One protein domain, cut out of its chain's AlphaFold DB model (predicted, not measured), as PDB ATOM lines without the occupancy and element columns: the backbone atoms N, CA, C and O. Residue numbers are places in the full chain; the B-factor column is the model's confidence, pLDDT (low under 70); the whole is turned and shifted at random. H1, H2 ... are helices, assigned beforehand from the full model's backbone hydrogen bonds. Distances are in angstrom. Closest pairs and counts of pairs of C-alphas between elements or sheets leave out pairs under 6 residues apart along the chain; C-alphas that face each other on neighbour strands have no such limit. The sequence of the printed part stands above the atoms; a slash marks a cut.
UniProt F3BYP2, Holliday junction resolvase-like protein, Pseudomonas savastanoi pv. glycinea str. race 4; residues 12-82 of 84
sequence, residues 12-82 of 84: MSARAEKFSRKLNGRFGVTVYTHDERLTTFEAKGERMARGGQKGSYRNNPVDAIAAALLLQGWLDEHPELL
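What this domain is: This is residues 12 to 82 of the 84 residues of the protein "Holliday junction resolvase-like protein" of Pseudomonas savastanoi pv. glycinea str. race 4 (UniProt F3BYP2). Look for a loose, open arrangement of three helices: H2 and H3 meet at a steep angle, the early part of H2 packing on the middle of H3, while H1 lies off by itself, touching neither. A long loop leads from the end of H2 back to H3, and its residues 53 to 61 stick out. You are reading 71 residues with three named helices, H1, H2 and H3 in that order, and no named strand; the class is all helix. The whole is loose, with a radius of gyration of the C-alphas of 14.8 A, and spans 42 by 28 by 19 A.

How they stand to each other: Begin with H1, residues 13 to 27, which is apart from H2, residues 37 to 49, and from H3, residues 62 to 77. H2 touches H3 with its residues 39 to 43 alone, and H3 touches H2 with its residues 66 to 73 alone. Look there for their closest C-alphas, those of Thr 39 and Leu 69, 6.2 A apart. The two helices run opposite ways at a steep tilt of 48 degrees. In H1 and H3 every O i to N i+4 pair is within hydrogen-bond range; in H2, 8 of 9 are.

Where its parts are: Find C-alpha 13 at (3.777, 133.360, 308.660); from there H1 runs 21.3 A to C-alpha 27. H2 runs 18.6 A from C-alpha 37 at (-1.784, 130.307, 298.116) to C-alpha 49. H3 runs 22.8 A from C-alpha 62 to C-alpha 77 at (-4.096, 116.665, 299.652).

The domain as a whole: The C-alphas farthest apart, those of Gly 28 and Gly 51, are 42.8 A from each other. The printed part has no cut. The link from H1 to H2 is short, and that from H2 to H3, 12 residues, is long. Residues 53 to 61 stand free. In the B-factor column, residues 38 to 62 have pLDDT under 70; the mean of the printed part is 77.6.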
ATOM      1  N   MET A  12       2.913 137.508 308.148       89.44
ATOM      2  CA  MET A  12       1.960 136.764 308.971       89.44
ATOM      3  C   MET A  12       2.378 135.315 309.233       89.44
ATOM      4  O   MET A  12       1.843 134.704 310.164       89.44
ATOM      5  N   SER A  13       3.351 134.759 308.496       91.38
ATOM      6  CA  SER A  13       3.777 133.360 308.660       91.38
ATOM      7  C   SER A  13       4.249 133.078 310.082       91.38
ATOM      8  O   SER A  13       3.769 132.138 310.711       91.38
ATOM      9  N   ALA A  14       5.111 133.931 310.642       92.19
ATOM     10  CA  ALA A  14       5.638 133.736 311.994       92.19
ATOM     11  C   ALA A  14       4.529 133.742 313.067       92.19
ATOM     12  O   ALA A  14       4.583 133.001 314.052       92.19
ATOM     13  N   ARG A  15       3.484 134.560 312.873       93.69
ATOM     14  CA  ARG A  15       2.337 134.625 313.793       93.69
ATOM     15  C   ARG A  15       1.473 133.370 313.696       93.69
ATOM     16  O   ARG A  15       1.099 132.828 314.736       93.69
ATOM     17  N   ALA A  16       1.205 132.899 312.479       92.25
ATOM     18  CA  ALA A  16       0.459 131.666 312.237       92.25
ATOM     19  C   ALA A  16       1.186 130.444 312.823       92.25
ATOM     20  O   ALA A  16       0.579 129.624 313.511       92.25
ATOM     21  N   GLU A  17       2.506 130.371 312.656       93.00
ATOM     22  CA  GLU A  17       3.321 129.284 313.201       93.00
ATOM     23  C   GLU A  17       3.315 129.285 314.739       93.00
ATOM     24  O   GLU A  17       3.118 128.254 315.385       93.00
ATOM     25  N   LYS A  18       3.464 130.463 315.361       95.38
ATOM     26  CA  LYS A  18       3.355 130.603 316.820       95.38
ATOM     27  C   LYS A  18       1.971 130.193 317.328       95.38
ATOM     28  O   LYS A  18       1.872 129.624 318.413       95.38
ATOM     29  N   PHE A  19       0.912 130.492 316.580       94.38
ATOM     30  CA  PHE A  19      -0.443 130.076 316.928       94.38
ATOM     31  C   PHE A  19      -0.610 128.553 316.850       94.38
ATOM     32  O   PHE A  19      -1.104 127.965 317.809       94.38
ATOM     33  N   SER A  20      -0.096 127.910 315.798       94.62
ATOM     34  CA  SER A  20      -0.066 126.446 315.676       94.62
ATOM     35  C   SER A  20       0.604 125.779 316.888       94.62
ATOM     36  O   SER A  20       0.007 124.925 317.547       94.62
ATOM     37  N   ARG A  21       1.787 126.264 317.293       95.81
ATOM     38  CA  ARG A  21       2.491 125.775 318.496       95.81
ATOM     39  C   ARG A  21       1.664 125.937 319.774       95.81
ATOM     40  O   ARG A  21       1.675 125.057 320.631       95.81
ATOM     41  N   LYS A  22       0.930 127.048 319.914       97.25
ATOM     42  CA  LYS A  22       0.030 127.266 321.058       97.25
ATOM     43  C   LYS A  22      -1.142 126.288 321.064       97.25
ATOM     44  O   LYS A  22      -1.496 125.820 322.138       97.25
ATOM     45  N   LEU A  23      -1.735 125.990 319.906       96.56
ATOM     46  CA  LEU A  23      -2.822 125.012 319.801       96.56
ATOM     47  C   LEU A  23      -2.343 123.623 320.227       96.56
ATOM     48  O   LEU A  23      -2.966 123.003 321.087       96.56
ATOM     49  N   ASN A  24      -1.193 123.187 319.709       96.38
ATOM     50  CA  ASN A  24      -0.596 121.915 320.096       96.38
ATOM     51  C   ASN A  24      -0.290 121.876 321.602       96.38
ATOM     52  O   ASN A  24      -0.756 120.978 322.296       96.38
ATOM     53  N   GLY A  25       0.393 122.892 322.139       97.44
ATOM     54  CA  GLY A  25       0.729 122.942 323.564       97.44
ATOM     55  C   GLY A  25      -0.486 123.049 324.495       97.44
ATOM     56  O   GLY A  25      -0.429 122.586 325.630       97.44
ATOM     57  N   ARG A  26      -1.594 123.652 324.041       97.81
ATOM     58  CA  ARG A  26      -2.810 123.825 324.851       97.81
ATOM     59  C   ARG A  26      -3.698 122.585 324.865       97.81
ATOM     60  O   ARG A  26      -4.300 122.314 325.902       97.81
ATOM     61  N   PHE A  27      -3.820 121.894 323.736       97.38
ATOM     62  CA  PHE A  27      -4.809 120.827 323.548       97.38
ATOM     63  C   PHE A  27      -4.194 119.435 323.364       97.38
ATOM     64  O   PHE A  27      -4.924 118.454 323.404       97.38
ATOM     65  N   GLY A  28      -2.878 119.331 323.160       94.44
ATOM     66  CA  GLY A  28      -2.189 118.053 322.960       94.44
ATOM     67  C   GLY A  28      -2.525 117.353 321.640       94.44
ATOM     68  O   GLY A  28      -2.191 116.186 321.473       94.44
ATOM     69  N   VAL A  29      -3.186 118.042 320.707       93.94
ATOM     70  CA  VAL A  29      -3.564 117.494 319.397       93.94
ATOM     71  C   VAL A  29      -2.479 117.758 318.360       93.94
ATOM     72  O   VAL A  29      -1.769 118.767 318.433       93.94
ATOM     73  N   THR A  30      -2.368 116.881 317.363       91.56
ATOM     74  CA  THR A  30      -1.539 117.148 316.183       91.56
ATOM     75  C   THR A  30      -2.087 118.365 315.446       91.56
ATOM     76  O   THR A  30      -3.284 118.450 315.182       91.56
ATOM     77  N   VAL A  31      -1.215 119.321 315.130       93.56
ATOM     78  CA  VAL A  31      -1.585 120.527 314.385       93.56
ATOM     79  C   VAL A  31      -0.829 120.536 313.070       93.56
ATOM     80  O   VAL A  31       0.401 120.553 313.057       93.56
ATOM     81  N   TYR A  32      -1.577 120.557 311.972       90.44
ATOM     82  CA  TYR A  32      -1.042 120.668 310.623       90.44
ATOM     83  C   TYR A  32      -1.127 122.113 310.138       90.44
ATOM     84  O   TYR A  32      -2.006 122.878 310.538       90.44
ATOM     85  N   THR A  33      -0.203 122.499 309.264       89.19
ATOM     86  CA  THR A  33      -0.251 123.791 308.579       89.19
ATOM     87  C   THR A  33      -0.350 123.552 307.081       89.19
ATOM     88  O   THR A  33       0.492 122.848 306.541       89.19
ATOM     89  N   HIS A  34      -1.317 124.178 306.413       86.81
ATOM     90  CA  HIS A  34      -1.581 123.972 304.984       86.81
ATOM     91  C   HIS A  34      -1.467 125.283 304.199       86.81
ATOM     92  O   HIS A  34      -1.936 126.316 304.679       86.81
ATOM     93  N   ASP A  35      -0.751 125.271 303.076       83.06
ATOM     94  CA  ASP A  35      -0.436 126.439 302.241       83.06
ATOM     95  C   ASP A  35      -1.705 127.119 301.684       83.06
ATOM     96  O   ASP A  35      -2.535 126.491 301.047       83.06
ATOM     97  N   GLU A  36      -1.861 128.424 301.927       70.31
ATOM     98  CA  GLU A  36      -3.084 129.183 301.597       70.31
ATOM     99  C   GLU A  36      -3.053 129.819 300.184       70.31
ATOM    100  O   GLU A  36      -3.970 130.543 299.783       70.31
ATOM    101  N   ARG A  37      -1.981 129.607 299.403       70.50
ATOM    102  CA  ARG A  37      -1.784 130.307 298.116       70.50
ATOM    103  C   ARG A  37      -2.847 129.982 297.064       70.50
ATOM    104  O   ARG A  37      -3.291 130.894 296.364       70.50
ATOM    105  N   LEU A  38      -3.266 128.721 296.960       63.34
ATOM    106  CA  LEU A  38      -4.271 128.287 295.980       63.34
ATOM    107  C   LEU A  38      -5.663 128.831 296.331       63.34
ATOM    108  O   LEU A  38      -6.314 129.467 295.501       63.34
ATOM    109  N   THR A  39      -6.054 128.718 297.602       60.97
ATOM    110  CA  THR A  39      -7.379 129.130 298.081       60.97
ATOM    111  C   THR A  39      -7.588 130.640 298.010       60.97
ATOM    112  O   THR A  39      -8.684 131.098 297.699       60.97
ATOM    113  N   THR A  40      -6.546 131.451 298.223       60.78
ATOM    114  CA  THR A  40      -6.661 132.918 298.146       60.78
ATOM    115  C   THR A  40      -6.859 133.415 296.715       60.78
ATOM    116  O   THR A  40      -7.594 134.385 296.497       60.78
ATOM    117  N   PHE A  41      -6.190 132.797 295.738       62.75
ATOM    118  CA  PHE A  41      -6.330 133.171 294.330       62.75
ATOM    119  C   PHE A  41      -7.723 132.806 293.810       62.75
ATOM    120  O   PHE A  41      -8.416 133.670 293.264       62.75
ATOM    121  N   GLU A  42      -8.169 131.577 294.072       63.28
ATOM    122  CA  GLU A  42      -9.502 131.102 293.696       63.28
ATOM    123  C   GLU A  42     -10.605 131.881 294.418       63.28
ATOM    124  O   GLU A  42     -11.501 132.408 293.759       63.28
ATOM    125  N   ALA A  43     -10.496 132.096 295.735       61.84
ATOM    126  CA  ALA A  43     -11.476 132.873 296.496       61.84
ATOM    127  C   ALA A  43     -11.548 134.335 296.035       61.84
ATOM    128  O   ALA A  43     -12.634 134.911 295.978       61.84
ATOM    129  N   LYS A  44     -10.419 134.971 295.681       63.03
ATOM    130  CA  LYS A  44     -10.433 136.326 295.099       63.03
ATOM    131  C   LYS A  44     -11.078 136.333 293.714       63.03
ATOM    132  O   LYS A  44     -11.840 137.259 293.437       63.03
ATOM    133  N   GLY A  45     -10.806 135.330 292.878       63.84
ATOM    134  CA  GLY A  45     -11.430 135.162 291.565       63.84
ATOM    135  C   GLY A  45     -12.945 134.985 291.665       63.84
ATOM    136  O   GLY A  45     -13.697 135.735 291.046       63.84
ATOM    137  N   GLU A  46     -13.400 134.083 292.534       61.69
ATOM    138  CA  GLU A  46     -14.819 133.833 292.791       61.69
ATOM    139  C   GLU A  46     -15.515 135.067 293.392       61.69
ATOM    140  O   GLU A  46     -16.619 135.439 292.994       61.69
ATOM    141  N   ARG A  47     -14.837 135.776 294.302       61.84
ATOM    142  CA  ARG A  47     -15.319 137.027 294.908       61.84
ATOM    143  C   ARG A  47     -15.453 138.165 293.895       61.84
ATOM    144  O   ARG A  47     -16.372 138.976 294.007       61.84
ATOM    145  N   MET A  48     -14.549 138.248 292.922       60.81
ATOM    146  CA  MET A  48     -14.639 139.214 291.822       60.81
ATOM    147  C   MET A  48     -15.749 138.828 290.837       60.81
ATOM    148  O   MET A  48     -16.527 139.694 290.439       60.81
ATOM    149  N   ALA A  49     -15.886 137.538 290.517       62.59
ATOM    150  CA  ALA A  49     -16.934 137.015 289.638       62.59
ATOM    151  C   ALA A  49     -18.349 137.207 290.215       62.59
ATOM    152  O   ALA A  49     -19.289 137.478 289.471       62.59
ATOM    153  N   ARG A  50     -18.505 137.155 291.545       60.34
ATOM    154  CA  ARG A  50     -19.776 137.393 292.259       60.34
ATOM    155  C   ARG A  50     -20.144 138.882 292.429       60.34
ATOM    156  O   ARG A  50     -21.037 139.202 293.207       60.34
ATOM    157  N   GLY A  51     -19.496 139.794 291.697       57.19
ATOM    158  CA  GLY A  51     -19.899 141.206 291.604       57.19
ATOM    159  C   GLY A  51     -19.163 142.179 292.529       57.19
ATOM    160  O   GLY A  51     -19.571 143.337 292.638       57.19
ATOM    161  N   GLY A  52     -18.069 141.749 293.166       58.56
ATOM    162  CA  GLY A  52     -17.265 142.597 294.047       58.56
ATOM    163  C   GLY A  52     -17.973 142.975 295.355       58.56
ATOM    164  O   GLY A  52     -19.169 142.765 295.555       58.56
ATOM    165  N   GLN A  53     -17.209 143.517 296.306       54.56
ATOM    166  CA  GLN A  53     -17.688 143.786 297.661       54.56
ATOM    167  C   GLN A  53     -18.626 145.012 297.685       54.56
ATOM    168  O   GLN A  53     -18.200 146.129 297.962       54.56
ATOM    169  N   LYS A  54     -19.924 144.826 297.419       49.12
ATOM    170  CA  LYS A  54     -20.960 145.792 297.821       49.12
ATOM    171  C   LYS A  54     -21.463 145.431 299.219       49.12
ATOM    172  O   LYS A  54     -22.458 144.733 299.362       49.12
ATOM    173  N   GLY A  55     -20.759 145.882 300.260       54.44
ATOM    174  CA  GLY A  55     -21.232 145.753 301.643       54.44
ATOM    175  C   GLY A  55     -20.135 145.726 302.709       54.44
ATOM    176  O   GLY A  55     -19.005 145.317 302.456       54.44
ATOM    177  N   SER A  56     -20.502 146.161 303.917       51.19
ATOM    178  CA  SER A  56     -19.661 146.134 305.123       51.19
ATOM    179  C   SER A  56     -19.183 144.712 305.449       51.19
ATOM    180  O   SER A  56     -19.967 143.768 305.363       51.19
ATOM    181  N   TYR A  57     -17.925 144.570 305.886       49.41
ATOM    182  CA  TYR A  57     -17.277 143.318 306.326       49.41
ATOM    183  C   TYR A  57     -18.115 142.509 307.341       49.41
ATOM    184  O   TYR A  57     -18.000 141.294 307.412       49.41
ATOM    185  N   ARG A  58     -19.031 143.164 308.071       49.44
ATOM    186  CA  ARG A  58     -19.959 142.518 309.020       49.44
ATOM    187  C   ARG A  58     -21.069 141.682 308.365       49.44
ATOM    188  O   ARG A  58     -21.630 140.829 309.040       49.44
ATOM    189  N   ASN A  59     -21.397 141.920 307.093       52.91
ATOM    190  CA  ASN A  59     -22.548 141.302 306.415       52.91
ATOM    191  C   ASN A  59     -22.165 140.155 305.469       52.91
ATOM    192  O   ASN A  59     -23.041 139.588 304.821       52.91
ATOM    193  N   ASN A  60     -20.876 139.827 305.350       53.44
ATOM    194  CA  ASN A  60     -20.399 138.780 304.457       53.44
ATOM    195  C   ASN A  60     -19.289 138.000 305.180       53.44
ATOM    196  O   ASN A  60     -18.186 138.537 305.295       53.44
ATOM    197  N   PRO A  61     -19.558 136.799 305.731       59.84
ATOM    198  CA  PRO A  61     -18.604 136.054 306.552       59.84
ATOM    199  C   PRO A  61     -17.524 135.409 305.671       59.84
ATOM    200  O   PRO A  61     -17.451 134.191 305.519       59.84
ATOM    201  N   VAL A  62     -16.678 136.250 305.078       64.62
ATOM    202  CA  VAL A  62     -15.537 135.856 304.242       64.62
ATOM    203  C   VAL A  62     -14.602 134.924 305.020       64.62
ATOM    204  O   VAL A  62     -14.067 133.986 304.438       64.62
ATOM    205  N   ASP A  63     -14.481 135.118 306.335       72.31
ATOM    206  CA  ASP A  63     -13.613 134.318 307.206       72.31
ATOM    207  C   ASP A  63     -14.059 132.848 307.300       72.31
ATOM    208  O   ASP A  63     -13.223 131.947 307.299       72.31
ATOM    209  N   ALA A  64     -15.371 132.581 307.340       76.19
ATOM    210  CA  ALA A  64     -15.892 131.213 307.408       76.19
ATOM    211  C   ALA A  64     -15.688 130.467 306.082       76.19
ATOM    212  O   ALA A  64     -15.331 129.291 306.078       76.19
ATOM    213  N   ILE A  65     -15.868 131.168 304.959       77.06
ATOM    214  CA  ILE A  65     -15.618 130.616 303.622       77.06
ATOM    215  C   ILE A  65     -14.126 130.322 303.451       77.06
ATOM    216  O   ILE A  65     -13.768 129.233 303.015       77.06
ATOM    217  N   ALA A  66     -13.250 131.250 303.848       76.00
ATOM    218  CA  ALA A  66     -11.805 131.046 303.793       76.00
ATOM    219  C   ALA A  66     -11.364 129.841 304.641       76.00
ATOM    220  O   ALA A  66     -10.583 129.017 304.172       76.00
ATOM    221  N   ALA A  67     -11.913 129.688 305.852       82.94
ATOM    222  CA  ALA A  67     -11.650 128.525 306.698       82.94
ATOM    223  C   ALA A  67     -12.126 127.208 306.060       82.94
ATOM    224  O   ALA A  67     -11.402 126.214 306.109       82.94
ATOM    225  N   ALA A  68     -13.309 127.197 305.436       85.06
ATOM    226  CA  ALA A  68     -13.825 126.019 304.741       85.06
ATOM    227  C   ALA A  68     -12.953 125.627 303.537       85.06
ATOM    228  O   ALA A  68     -12.627 124.456 303.384       85.06
ATOM    229  N   LEU A  69     -12.522 126.601 302.726       82.44
ATOM    230  CA  LEU A  69     -11.634 126.362 301.583       82.44
ATOM    231  C   LEU A  69     -10.257 125.848 302.020       82.44
ATOM    232  O   LEU A  69      -9.728 124.929 301.408       82.44
ATOM    233  N   LEU A  70      -9.693 126.406 303.097       84.75
ATOM    234  CA  LEU A  70      -8.446 125.915 303.695       84.75
ATOM    235  C   LEU A  70      -8.559 124.459 304.154       84.75
ATOM    236  O   LEU A  70      -7.633 123.680 303.945       84.75
ATOM    237  N   LEU A  71      -9.677 124.097 304.790       87.69
ATOM    238  CA  LEU A  71      -9.921 122.719 305.215       87.69
ATOM    239  C   LEU A  71     -10.080 121.789 304.011       87.69
ATOM    240  O   LEU A  71      -9.480 120.720 304.003       87.69
ATOM    241  N   GLN A  72     -10.856 122.200 303.005       86.44
ATOM    242  CA  GLN A  72     -11.058 121.416 301.789       86.44
ATOM    243  C   GLN A  72      -9.728 121.140 301.082       86.44
ATOM    244  O   GLN A  72      -9.425 119.983 300.819       86.44
ATOM    245  N   GLY A  73      -8.897 122.168 300.870       85.75
ATOM    246  CA  GLY A  73      -7.587 122.002 300.233       85.75
ATOM    247  C   GLY A  73      -6.675 121.036 300.993       85.75
ATOM    248  O   GLY A  73      -6.010 120.202 300.387       85.75
ATOM    249  N   TRP A  74      -6.697 121.077 302.330       87.88
ATOM    250  CA  TRP A  74      -5.941 120.118 303.132       87.88
ATOM    251  C   TRP A  74      -6.478 118.688 302.998       87.88
ATOM    252  O   TRP A  74      -5.685 117.757 302.881       87.88
ATOM    253  N   LEU A  75      -7.800 118.499 302.994       89.19
ATOM    254  CA  LEU A  75      -8.424 117.183 302.825       89.19
ATOM    255  C   LEU A  75      -8.168 116.586 301.434       89.19
ATOM    256  O   LEU A  75      -7.920 115.388 301.330       89.19
ATOM    257  N   ASP A  76      -8.179 117.417 300.391       87.19
ATOM    258  CA  ASP A  76      -7.897 116.999 299.014       87.19
ATOM    259  C   ASP A  76      -6.440 116.532 298.838       87.19
ATOM    260  O   ASP A  76      -6.172 115.628 298.048       87.19
ATOM    261  N   GLU A  77      -5.498 117.109 299.597       87.38
ATOM    262  CA  GLU A  77      -4.096 116.665 299.652       87.38
ATOM    263  C   GLU A  77      -3.889 115.382 300.473       87.38
ATOM    264  O   GLU A  77      -2.861 114.725 300.301       87.38
ATOM    265  N   HIS A  78      -4.838 115.029 301.349       88.31
ATOM    266  CA  HIS A  78      -4.731 113.904 302.289       88.31
ATOM    267  C   HIS A  78      -5.941 112.948 302.206       88.31
ATOM    268  O   HIS A  78      -6.589 112.665 303.225       88.31
ATOM    269  N   PRO A  79      -6.294 112.428 301.012       87.38
ATOM    270  CA  PRO A  79      -7.466 111.568 300.838       87.38
ATOM    271  C   PRO A  79      -7.375 110.261 301.642       87.38
ATOM    272  O   PRO A  79      -8.395 109.651 301.960       87.38
ATOM    273  N   GLU A  80      -6.173 109.823 302.013       88.94
ATOM    274  CA  GLU A  80      -5.946 108.660 302.870       88.94
ATOM    275  C   GLU A  80      -6.520 108.821 304.282       88.94
ATOM    276  O   GLU A  80      -6.854 107.820 304.912       88.94
ATOM    277  N   LEU A  81      -6.674 110.055 304.770       81.75
ATOM    278  CA  LEU A  81      -7.232 110.338 306.097       81.75
ATOM    279  C   LEU A  81      -8.766 110.299 306.123       81.75
ATOM    280  O   LEU A  81      -9.359 110.299 307.201       81.75
ATOM    281  N   LEU A  82      -9.410 110.273 304.953       76.81
ATOM    282  CA  LEU A  82     -10.868 110.254 304.808       76.81
ATOM    283  C   LEU A  82     -11.452 108.839 304.705       76.81
ATOM    284  O   LEU A  82     -12.654 108.664 304.890       76.81
TER     285      LEU A  82